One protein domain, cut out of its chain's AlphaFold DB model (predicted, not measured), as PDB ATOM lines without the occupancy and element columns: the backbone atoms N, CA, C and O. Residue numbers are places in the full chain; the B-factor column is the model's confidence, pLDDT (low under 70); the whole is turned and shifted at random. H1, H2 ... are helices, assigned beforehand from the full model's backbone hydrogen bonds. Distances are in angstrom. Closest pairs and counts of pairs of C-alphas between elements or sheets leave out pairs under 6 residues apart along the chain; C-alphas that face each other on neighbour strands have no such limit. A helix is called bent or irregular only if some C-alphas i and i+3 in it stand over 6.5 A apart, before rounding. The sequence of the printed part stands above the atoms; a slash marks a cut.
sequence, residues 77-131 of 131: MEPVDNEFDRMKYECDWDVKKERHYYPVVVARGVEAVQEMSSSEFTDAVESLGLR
ATOM      1  N   MET A  77       9.499  -2.290  27.894       93.12
ATOM      2  CA  MET A  77      10.170  -1.012  27.637       93.12
ATOM      3  C   MET A  77      11.672  -1.098  27.940       93.12
ATOM      4  O   MET A  77      12.497  -0.814  27.071       93.12
ATOM      5  N   GLU A  78      12.027  -1.551  29.144       95.88
ATOM      6  CA  GLU A  78      13.425  -1.676  29.571       95.88
ATOM      7  C   GLU A  78      14.208  -2.722  28.749       95.88
ATOM      8  O   GLU A  78      15.290  -2.385  28.265       95.88
ATOM      9  N   PRO A  79      13.699  -3.948  28.499       96.06
ATOM     10  CA  PRO A  79      14.393  -4.910  27.641       96.06
ATOM     11  C   PRO A  79      14.704  -4.383  26.235       96.06
ATOM     12  O   PRO A  79      15.806  -4.594  25.732       96.06
ATOM     13  N   VAL A  80      13.757  -3.678  25.607       96.00
ATOM     14  CA  VAL A  80      13.938  -3.105  24.264       96.00
ATOM     15  C   VAL A  80      15.020  -2.020  24.271       96.00
ATOM     16  O   VAL A  80      15.853  -1.971  23.366       96.00
ATOM     17  N   ASP A  81      15.045  -1.163  25.291       95.19
ATOM     18  CA  ASP A  81      16.054  -0.108  25.395       95.19
ATOM     19  C   ASP A  81      17.449  -0.655  25.742       95.19
ATOM     20  O   ASP A  81      18.428  -0.262  25.102       95.19
ATOM     21  N   ASN A  82      17.541  -1.618  26.662       97.44
ATOM     22  CA  ASN A  82      18.800  -2.274  27.027       97.44
ATOM     23  C   ASN A  82      19.440  -2.981  25.825       97.44
ATOM     24  O   ASN A  82      20.649  -2.892  25.604       97.44
ATOM     25  N   GLU A  83      18.627  -3.663  25.019       97.75
ATOM     26  CA  GLU A  83      19.096  -4.359  23.824       97.75
ATOM     27  C   GLU A  83      19.569  -3.378  22.743       97.75
ATOM     28  O   GLU A  83      20.570  -3.619  22.065       97.75
ATOM     29  N   PHE A  84      18.889  -2.240  22.596       97.81
ATOM     30  CA  PHE A  84      19.362  -1.173  21.720       97.81
ATOM     31  C   PHE A  84      20.714  -0.614  22.175       97.81
ATOM     32  O   PHE A  84      21.606  -0.417  21.344       97.81
ATOM     33  N   ASP A  85      20.883  -0.366  23.474       97.50
ATOM     34  CA  ASP A  85      22.154   0.117  24.000       97.50
ATOM     35  C   ASP A  85      23.262  -0.922  23.814       97.50
ATOM     36  O   ASP A  85      24.350  -0.553  23.376       97.50
ATOM     37  N   ARG A  86      22.985  -2.223  23.989       97.88
ATOM     38  CA  ARG A  86      23.941  -3.284  23.630       97.88
ATOM     39  C   ARG A  86      24.372  -3.184  22.164       97.88
ATOM     40  O   ARG A  86      25.568  -3.162  21.878       97.88
ATOM     41  N   MET A  87      23.417  -3.040  21.243       97.69
ATOM     42  CA  MET A  87      23.704  -2.930  19.806       97.69
ATOM     43  C   MET A  87      24.560  -1.710  19.453       97.69
ATOM     44  O   MET A  87      25.401  -1.804  18.562       97.69
ATOM     45  N   LYS A  88      24.397  -0.582  20.155       96.56
ATOM     46  CA  LYS A  88      25.272   0.591  19.978       96.56
ATOM     47  C   LYS A  88      26.734   0.307  20.319       96.56
ATOM     48  O   LYS A  88      27.605   0.941  19.734       96.56
ATOM     49  N   TYR A  89      26.997  -0.574  21.282       96.56
ATOM     50  CA  TYR A  89      28.360  -0.938  21.674       96.56
ATOM     51  C   TYR A  89      28.936  -2.063  20.809       96.56
ATOM     52  O   TYR A  89      30.143  -2.092  20.582       96.56
ATOM     53  N   GLU A  90      28.096  -2.991  20.348       97.69
ATOM     54  CA  GLU A  90      28.526  -4.157  19.564       97.69
ATOM     55  C   GLU A  90      28.730  -3.850  18.076       97.69
ATOM     56  O   GLU A  90      29.577  -4.471  17.434       97.69
ATOM     57  N   CYS A  91      27.970  -2.907  17.513       97.38
ATOM     58  CA  CYS A  91      28.118  -2.516  16.114       97.38
ATOM     59  C   CYS A  91      29.290  -1.544  15.923       97.38
ATOM     60  O   CYS A  91      29.505  -0.624  16.707       97.38
ATOM     61  N   ASP A  92      29.998  -1.681  14.805       97.19
ATOM     62  CA  ASP A  92      31.098  -0.810  14.375       97.19
ATOM     63  C   ASP A  92      30.624   0.505  13.716       97.19
ATOM     64  O   ASP A  92      31.402   1.225  13.088       97.19
ATOM     65  N   TRP A  93      29.340   0.843  13.861       97.44
ATOM     66  CA  TRP A  93      28.700   2.010  13.259       97.44
ATOM     67  C   TRP A  93      27.563   2.558  14.141       97.44
ATOM     68  O   TRP A  93      27.042   1.873  15.016       97.44
ATOM     69  N   ASP A  94      27.164   3.815  13.905       96.81
ATOM     70  CA  ASP A  94      26.137   4.509  14.700       96.81
ATOM     71  C   ASP A  94      24.721   3.951  14.454       96.81
ATOM     72  O   ASP A  94      24.037   4.291  13.474       96.81
ATOM     73  N   VAL A  95      24.265   3.090  15.366       97.69
ATOM     74  CA  VAL A  95      22.927   2.491  15.338       97.69
ATOM     75  C   VAL A  95      21.878   3.505  15.807       97.69
ATOM     76  O   VAL A  95      21.981   4.114  16.869       97.69
ATOM     77  N   LYS A  96      20.793   3.652  15.034       96.50
ATOM     78  CA  LYS A  96      19.713   4.620  15.286       96.50
ATOM     79  C   LYS A  96      18.415   3.878  15.554       96.50
ATOM     80  O   LYS A  96      18.051   3.006  14.763       96.50
ATOM     81  N   LYS A  97      17.696   4.270  16.615       95.19
ATOM     82  CA  LYS A  97      16.427   3.642  17.027       95.19
ATOM     83  C   LYS A  97      15.420   3.577  15.873       95.19
ATOM     84  O   LYS A  97      15.075   2.493  15.412       95.19
ATOM     85  N   GLU A  98      15.033   4.744  15.354       93.56
ATOM     86  CA  GLU A  98      13.983   4.885  14.330       93.56
ATOM     87  C   GLU A  98      14.360   4.278  12.973       93.56
ATOM     88  O   GLU A  98      13.512   3.712  12.290       93.56
ATOM     89  N   ARG A  99      15.630   4.400  12.567       94.31
ATOM     90  CA  ARG A  99      16.064   4.038  11.208       94.31
ATOM     91  C   ARG A  99      16.554   2.597  11.085       94.31
ATOM     92  O   ARG A  99      16.485   2.038   9.995       94.31
ATOM     93  N   HIS A 100      17.087   2.020  12.159       96.44
ATOM     94  CA  HIS A 100      17.796   0.740  12.106       96.44
ATOM     95  C   HIS A 100      17.193  -0.276  13.074       96.44
ATOM     96  O   HIS A 100      16.726  -1.326  12.648       96.44
ATOM     97  N   TYR A 101      17.157   0.053  14.365       97.56
ATOM     98  CA  TYR A 101      16.828  -0.918  15.404       97.56
ATOM     99  C   TYR A 101      15.351  -1.340  15.382       97.56
ATOM    100  O   TYR A 101      15.065  -2.526  15.242       97.56
ATOM    101  N   TYR A 102      14.402  -0.396  15.433       96.06
ATOM    102  CA  TYR A 102      12.976  -0.745  15.441       96.06
ATOM    103  C   TYR A 102      12.513  -1.481  14.175       96.06
ATOM    104  O   TYR A 102      11.799  -2.475  14.320       96.06
ATOM    105  N   PRO A 103      12.927  -1.090  12.951       96.00
ATOM    106  CA  PRO A 103      12.621  -1.879  11.760       96.00
ATOM    107  C   PRO A 103      13.102  -3.333  11.852       96.00
ATOM    108  O   PRO A 103      12.365  -4.238  11.467       96.00
ATOM    109  N   VAL A 104      14.301  -3.574  12.399       97.38
ATOM    110  CA  VAL A 104      14.836  -4.932  12.584       97.38
ATOM    111  C   VAL A 104      14.041  -5.702  13.637       97.38
ATOM    112  O   VAL A 104      13.669  -6.843  13.380       97.38
ATOM    113  N   VAL A 105      13.725  -5.086  14.781       96.94
ATOM    114  CA  VAL A 105      12.902  -5.713  15.831       96.94
ATOM    115  C   VAL A 105      11.540  -6.133  15.279       96.94
ATOM    116  O   VAL A 105      11.113  -7.261  15.498       96.94
ATOM    117  N   VAL A 106      10.875  -5.261  14.514       96.50
ATOM    118  CA  VAL A 106       9.571  -5.576  13.913       96.50
ATOM    119  C   VAL A 106       9.696  -6.684  12.869       96.50
ATOM    120  O   VAL A 106       8.889  -7.607  12.886       96.50
ATOM    121  N   ALA A 107      10.702  -6.637  11.989       97.56
ATOM    122  CA  ALA A 107      10.905  -7.674  10.976       97.56
ATOM    123  C   ALA A 107      11.134  -9.054  11.614       97.56
ATOM    124  O   ALA A 107      10.436 -10.008  11.277       97.56
ATOM    125  N   ARG A 108      12.037  -9.136  12.600       97.88
ATOM    126  CA  ARG A 108      12.314 -10.379  13.336       97.88
ATOM    127  C   ARG A 108      11.129 -10.839  14.182       97.88
ATOM    128  O   ARG A 108      10.874 -12.033  14.265       97.88
ATOM    129  N   GLY A 109      10.378  -9.910  14.772       96.38
ATOM    130  CA  GLY A 109       9.156 -10.226  15.509       96.38
ATOM    131  C   GLY A 109       8.067 -10.818  14.613       96.38
ATOM    132  O   GLY A 109       7.402 -11.769  15.009       96.38
ATOM    133  N   VAL A 110       7.905 -10.304  13.388       97.44
ATOM    134  CA  VAL A 110       6.962 -10.865  12.406       97.44
ATOM    135  C   VAL A 110       7.389 -12.266  11.975       97.44
ATOM    136  O   VAL A 110       6.539 -13.149  11.953       97.44
ATOM    137  N   GLU A 111       8.674 -12.480  11.676       98.12
ATOM    138  CA  GLU A 111       9.214 -13.812  11.362       98.12
ATOM    139  C   GLU A 111       8.927 -14.801  12.502       98.12
ATOM    140  O   GLU A 111       8.352 -15.860  12.267       98.12
ATOM    141  N   ALA A 112       9.215 -14.413  13.749       97.44
ATOM    142  CA  ALA A 112       8.953 -15.251  14.915       97.44
ATOM    143  C   ALA A 112       7.463 -15.598  15.066       97.44
ATOM    144  O   ALA A 112       7.125 -16.748  15.318       97.44
ATOM    145  N   VAL A 113       6.557 -14.631  14.873       97.81
ATOM    146  CA  VAL A 113       5.104 -14.876  14.952       97.81
ATOM    147  C   VAL A 113       4.606 -15.749  13.795       97.81
ATOM    148  O   VAL A 113       3.678 -16.529  13.989       97.81
ATOM    149  N   GLN A 114       5.196 -15.650  12.600       97.81
ATOM    150  CA  GLN A 114       4.835 -16.493  11.453       97.81
ATOM    151  C   GLN A 114       5.174 -17.971  11.667       97.81
ATOM    152  O   GLN A 114       4.493 -18.833  11.112       97.81
ATOM    153  N   GLU A 115       6.212 -18.256  12.449       97.69
ATOM    154  CA  GLU A 115       6.632 -19.619  12.781       97.69
ATOM    155  C   GLU A 115       5.832 -20.227  13.946       97.69
ATOM    156  O   GLU A 115       5.868 -21.441  14.138       97.69
ATOM    157  N   MET A 116       5.073 -19.416  14.691       98.12
ATOM    158  CA  MET A 116       4.246 -19.881  15.805       98.12
ATOM    159  C   MET A 116       2.938 -20.518  15.333       98.12
ATOM    160  O   MET A 116       2.211 -20.001  14.480       98.12
ATOM    161  N   SER A 117       2.569 -21.615  15.985       98.06
ATOM    162  CA  SER A 117       1.200 -22.125  15.989       98.06
ATOM    163  C   SER A 117       0.267 -21.226  16.812       98.06
ATOM    164  O   SER A 117       0.692 -20.451  17.671       98.06
ATOM    165  N   SER A 118      -1.047 -21.365  16.608       97.75
ATOM    166  CA  SER A 118      -2.043 -20.599  17.371       97.75
ATOM    167  C   SER A 118      -1.959 -20.827  18.887       97.75
ATOM    168  O   SER A 118      -2.261 -19.914  19.655       97.75
ATOM    169  N   SER A 119      -1.569 -22.031  19.326       97.94
ATOM    170  CA  SER A 119      -1.359 -22.335  20.747       97.94
ATOM    171  C   SER A 119      -0.145 -21.601  21.303       97.94
ATOM    172  O   SER A 119      -0.279 -20.917  22.307       97.94
ATOM    173  N   GLU A 120       0.995 -21.641  20.609       98.25
ATOM    174  CA  GLU A 120       2.219 -20.956  21.056       98.25
ATOM    175  C   GLU A 120       2.030 -19.440  21.114       98.25
ATOM    176  O   GLU A 120       2.475 -18.789  22.057       98.25
ATOM    177  N   PHE A 121       1.309 -18.873  20.143       97.69
ATOM    178  CA  PHE A 121       0.952 -17.460  20.180       97.69
ATOM    179  C   PHE A 121       0.077 -17.127  21.398       97.69
ATOM    180  O   PHE A 121       0.281 -16.103  22.047       97.69
ATOM    181  N   THR A 122      -0.888 -17.990  21.729       97.88
ATOM    182  CA  THR A 122      -1.760 -17.798  22.898       97.88
ATOM    183  C   THR A 122      -0.958 -17.848  24.196       97.88
ATOM    184  O   THR A 122      -1.097 -16.950  25.026       97.88
ATOM    185  N   ASP A 123      -0.065 -18.828  24.331       97.88
ATOM    186  CA  ASP A 123       0.815 -18.958  25.492       97.88
ATOM    187  C   ASP A 123       1.724 -17.725  25.638       97.88
ATOM    188  O   ASP A 123       1.911 -17.209  26.741       97.88
ATOM    189  N   ALA A 124       2.241 -17.185  24.525       95.81
ATOM    190  CA  ALA A 124       3.040 -15.962  24.527       95.81
ATOM    191  C   ALA A 124       2.235 -14.748  25.022       95.81
ATOM    192  O   ALA A 124       2.718 -13.989  25.866       95.81
ATOM    193  N   VAL A 125       0.996 -14.580  24.551       96.19
ATOM    194  CA  VAL A 125       0.089 -13.510  25.002       96.19
ATOM    195  C   VAL A 125      -0.182 -13.611  26.508       96.19
ATOM    196  O   VAL A 125      -0.116 -12.600  27.210       96.19
ATOM    197  N   GLU A 126      -0.442 -14.815  27.018       96.44
ATOM    198  CA  GLU A 126      -0.698 -15.052  28.444       96.44
ATOM    199  C   GLU A 126       0.559 -14.820  29.297       96.44
ATOM    200  O   GLU A 126       0.481 -14.185  30.348       96.44
ATOM    201  N   SER A 127       1.739 -15.226  28.814       93.75
ATOM    202  CA  SER A 127       3.017 -14.987  29.503       93.75
ATOM    203  C   SER A 127       3.348 -13.500  29.671       93.75
ATOM    204  O   SER A 127       3.990 -13.107  30.645       93.75
ATOM    205  N   LEU A 128       2.870 -12.666  28.743       92.75
ATOM    206  CA  LEU A 128       3.010 -11.212  28.785       92.75
ATOM    207  C   LEU A 128       1.895 -10.526  29.595       92.75
ATOM    208  O   LEU A 128       1.901  -9.301  29.709       92.75
ATOM    209  N   GLY A 129       0.934 -11.280  30.141       92.31
ATOM    210  CA  GLY A 129      -0.201 -10.733  30.887       92.31
ATOM    211  C   GLY A 129      -1.148  -9.894  30.023       92.31
ATOM    212  O   GLY A 129      -1.735  -8.931  30.511       92.31
ATOM    213  N   LEU A 130      -1.262 -10.221  28.730       89.56
ATOM    214  CA  LEU A 130      -2.061  -9.468  27.751       89.56
ATOM    215  C   LEU A 130      -3.471 -10.038  27.539       89.56
ATOM    216  O   LEU A 130      -4.208  -9.540  26.684       89.56
ATOM    217  N   ARG A 131      -3.835 -11.080  28.289       87.00
ATOM    218  CA  ARG A 131      -5.119 -11.774  28.214       87.00
ATOM    219  C   ARG A 131      -5.657 -12.100  29.598       87.00
ATOM    220  O   ARG A 131      -4.830 -12.330  30.505       87.00
TER     221      ARG A 131
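What this domain is: This is residues 77 to 131 of the 131 residues of an uncharacterized protein of Haloarcula marismortui (strain ATCC 43049 / DSM 3752 / JCM 8966 / VKM B-1809) (UniProt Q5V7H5). Picture an open, loose arch of three helices: the long H2 makes the span, H1 lies near its first part, and H3 folds back from its far end. H1 and H3 lie on the same side of H2 with an empty gap between them. The printed part has 55 residues with three named helices, H1, H2 and H3 in that order, and no named strand; the class is all helix, with 43 residues in helices. The whole is loose, with a radius of gyration of the C-alphas of 13.9 A, and elongated, spanning 39 by 21 by 17 A.

Where its parts are: Find C-alpha 77 at (10.170, -1.012, 27.637); there H1, residues 77 to 90, begins, and it runs 20.3 A from first to last C-alpha. Residues 91 to 96 then form a short link. At C-alpha 97, (16.427, 3.642, 17.027), you meet H2, residues 97 to 115, the longest helix at 25.6 A. H2 is irregular: C-alphas 99 and 102 are 7.1 A apart. After the tight link of residues 116 and 117 comes H3, residues 118 to 127, which is 14.3 A long and ends at C-alpha 127, (3.017, -14.987, 29.503).

How they stand to each other: Start with H1 and look across to H2: they are close but not clearly touching, and their closest C-alphas, those of Phe 84 and Tyr 101, are 6.8 A apart. They run opposite ways at a steep tilt of 67 degrees, only just short of about perpendicular. Go on along H2 to Val 113, whose C-alpha is 7.2 A from that of Phe 121, the closest pair of H2 and H3. H2 and H3 are also close but not clearly touching, and run opposite ways at a steep tilt of 51 degrees. H1 and H3 are apart. In the backbones of H1 and H3 each O i to N i+4 pair is within hydrogen-bond range; in H2, 13 of 15 are.

The domain as a whole: The two C-alphas farthest apart are those of Asp 92 and Arg 131, at 40.3 A, while the first and last printed C-alphas, Met 77 and Arg 131, are 18.7 A apart. Look at residues 89 to 94 and at residues 106 to 111, which belong to H2: both stretches stand free. The printed part has no cut and no long link between its helices, and it ends at Arg 131, the chain's last residue. The mean pLDDT of the printed part is 96.4, and no printed residue is under 70.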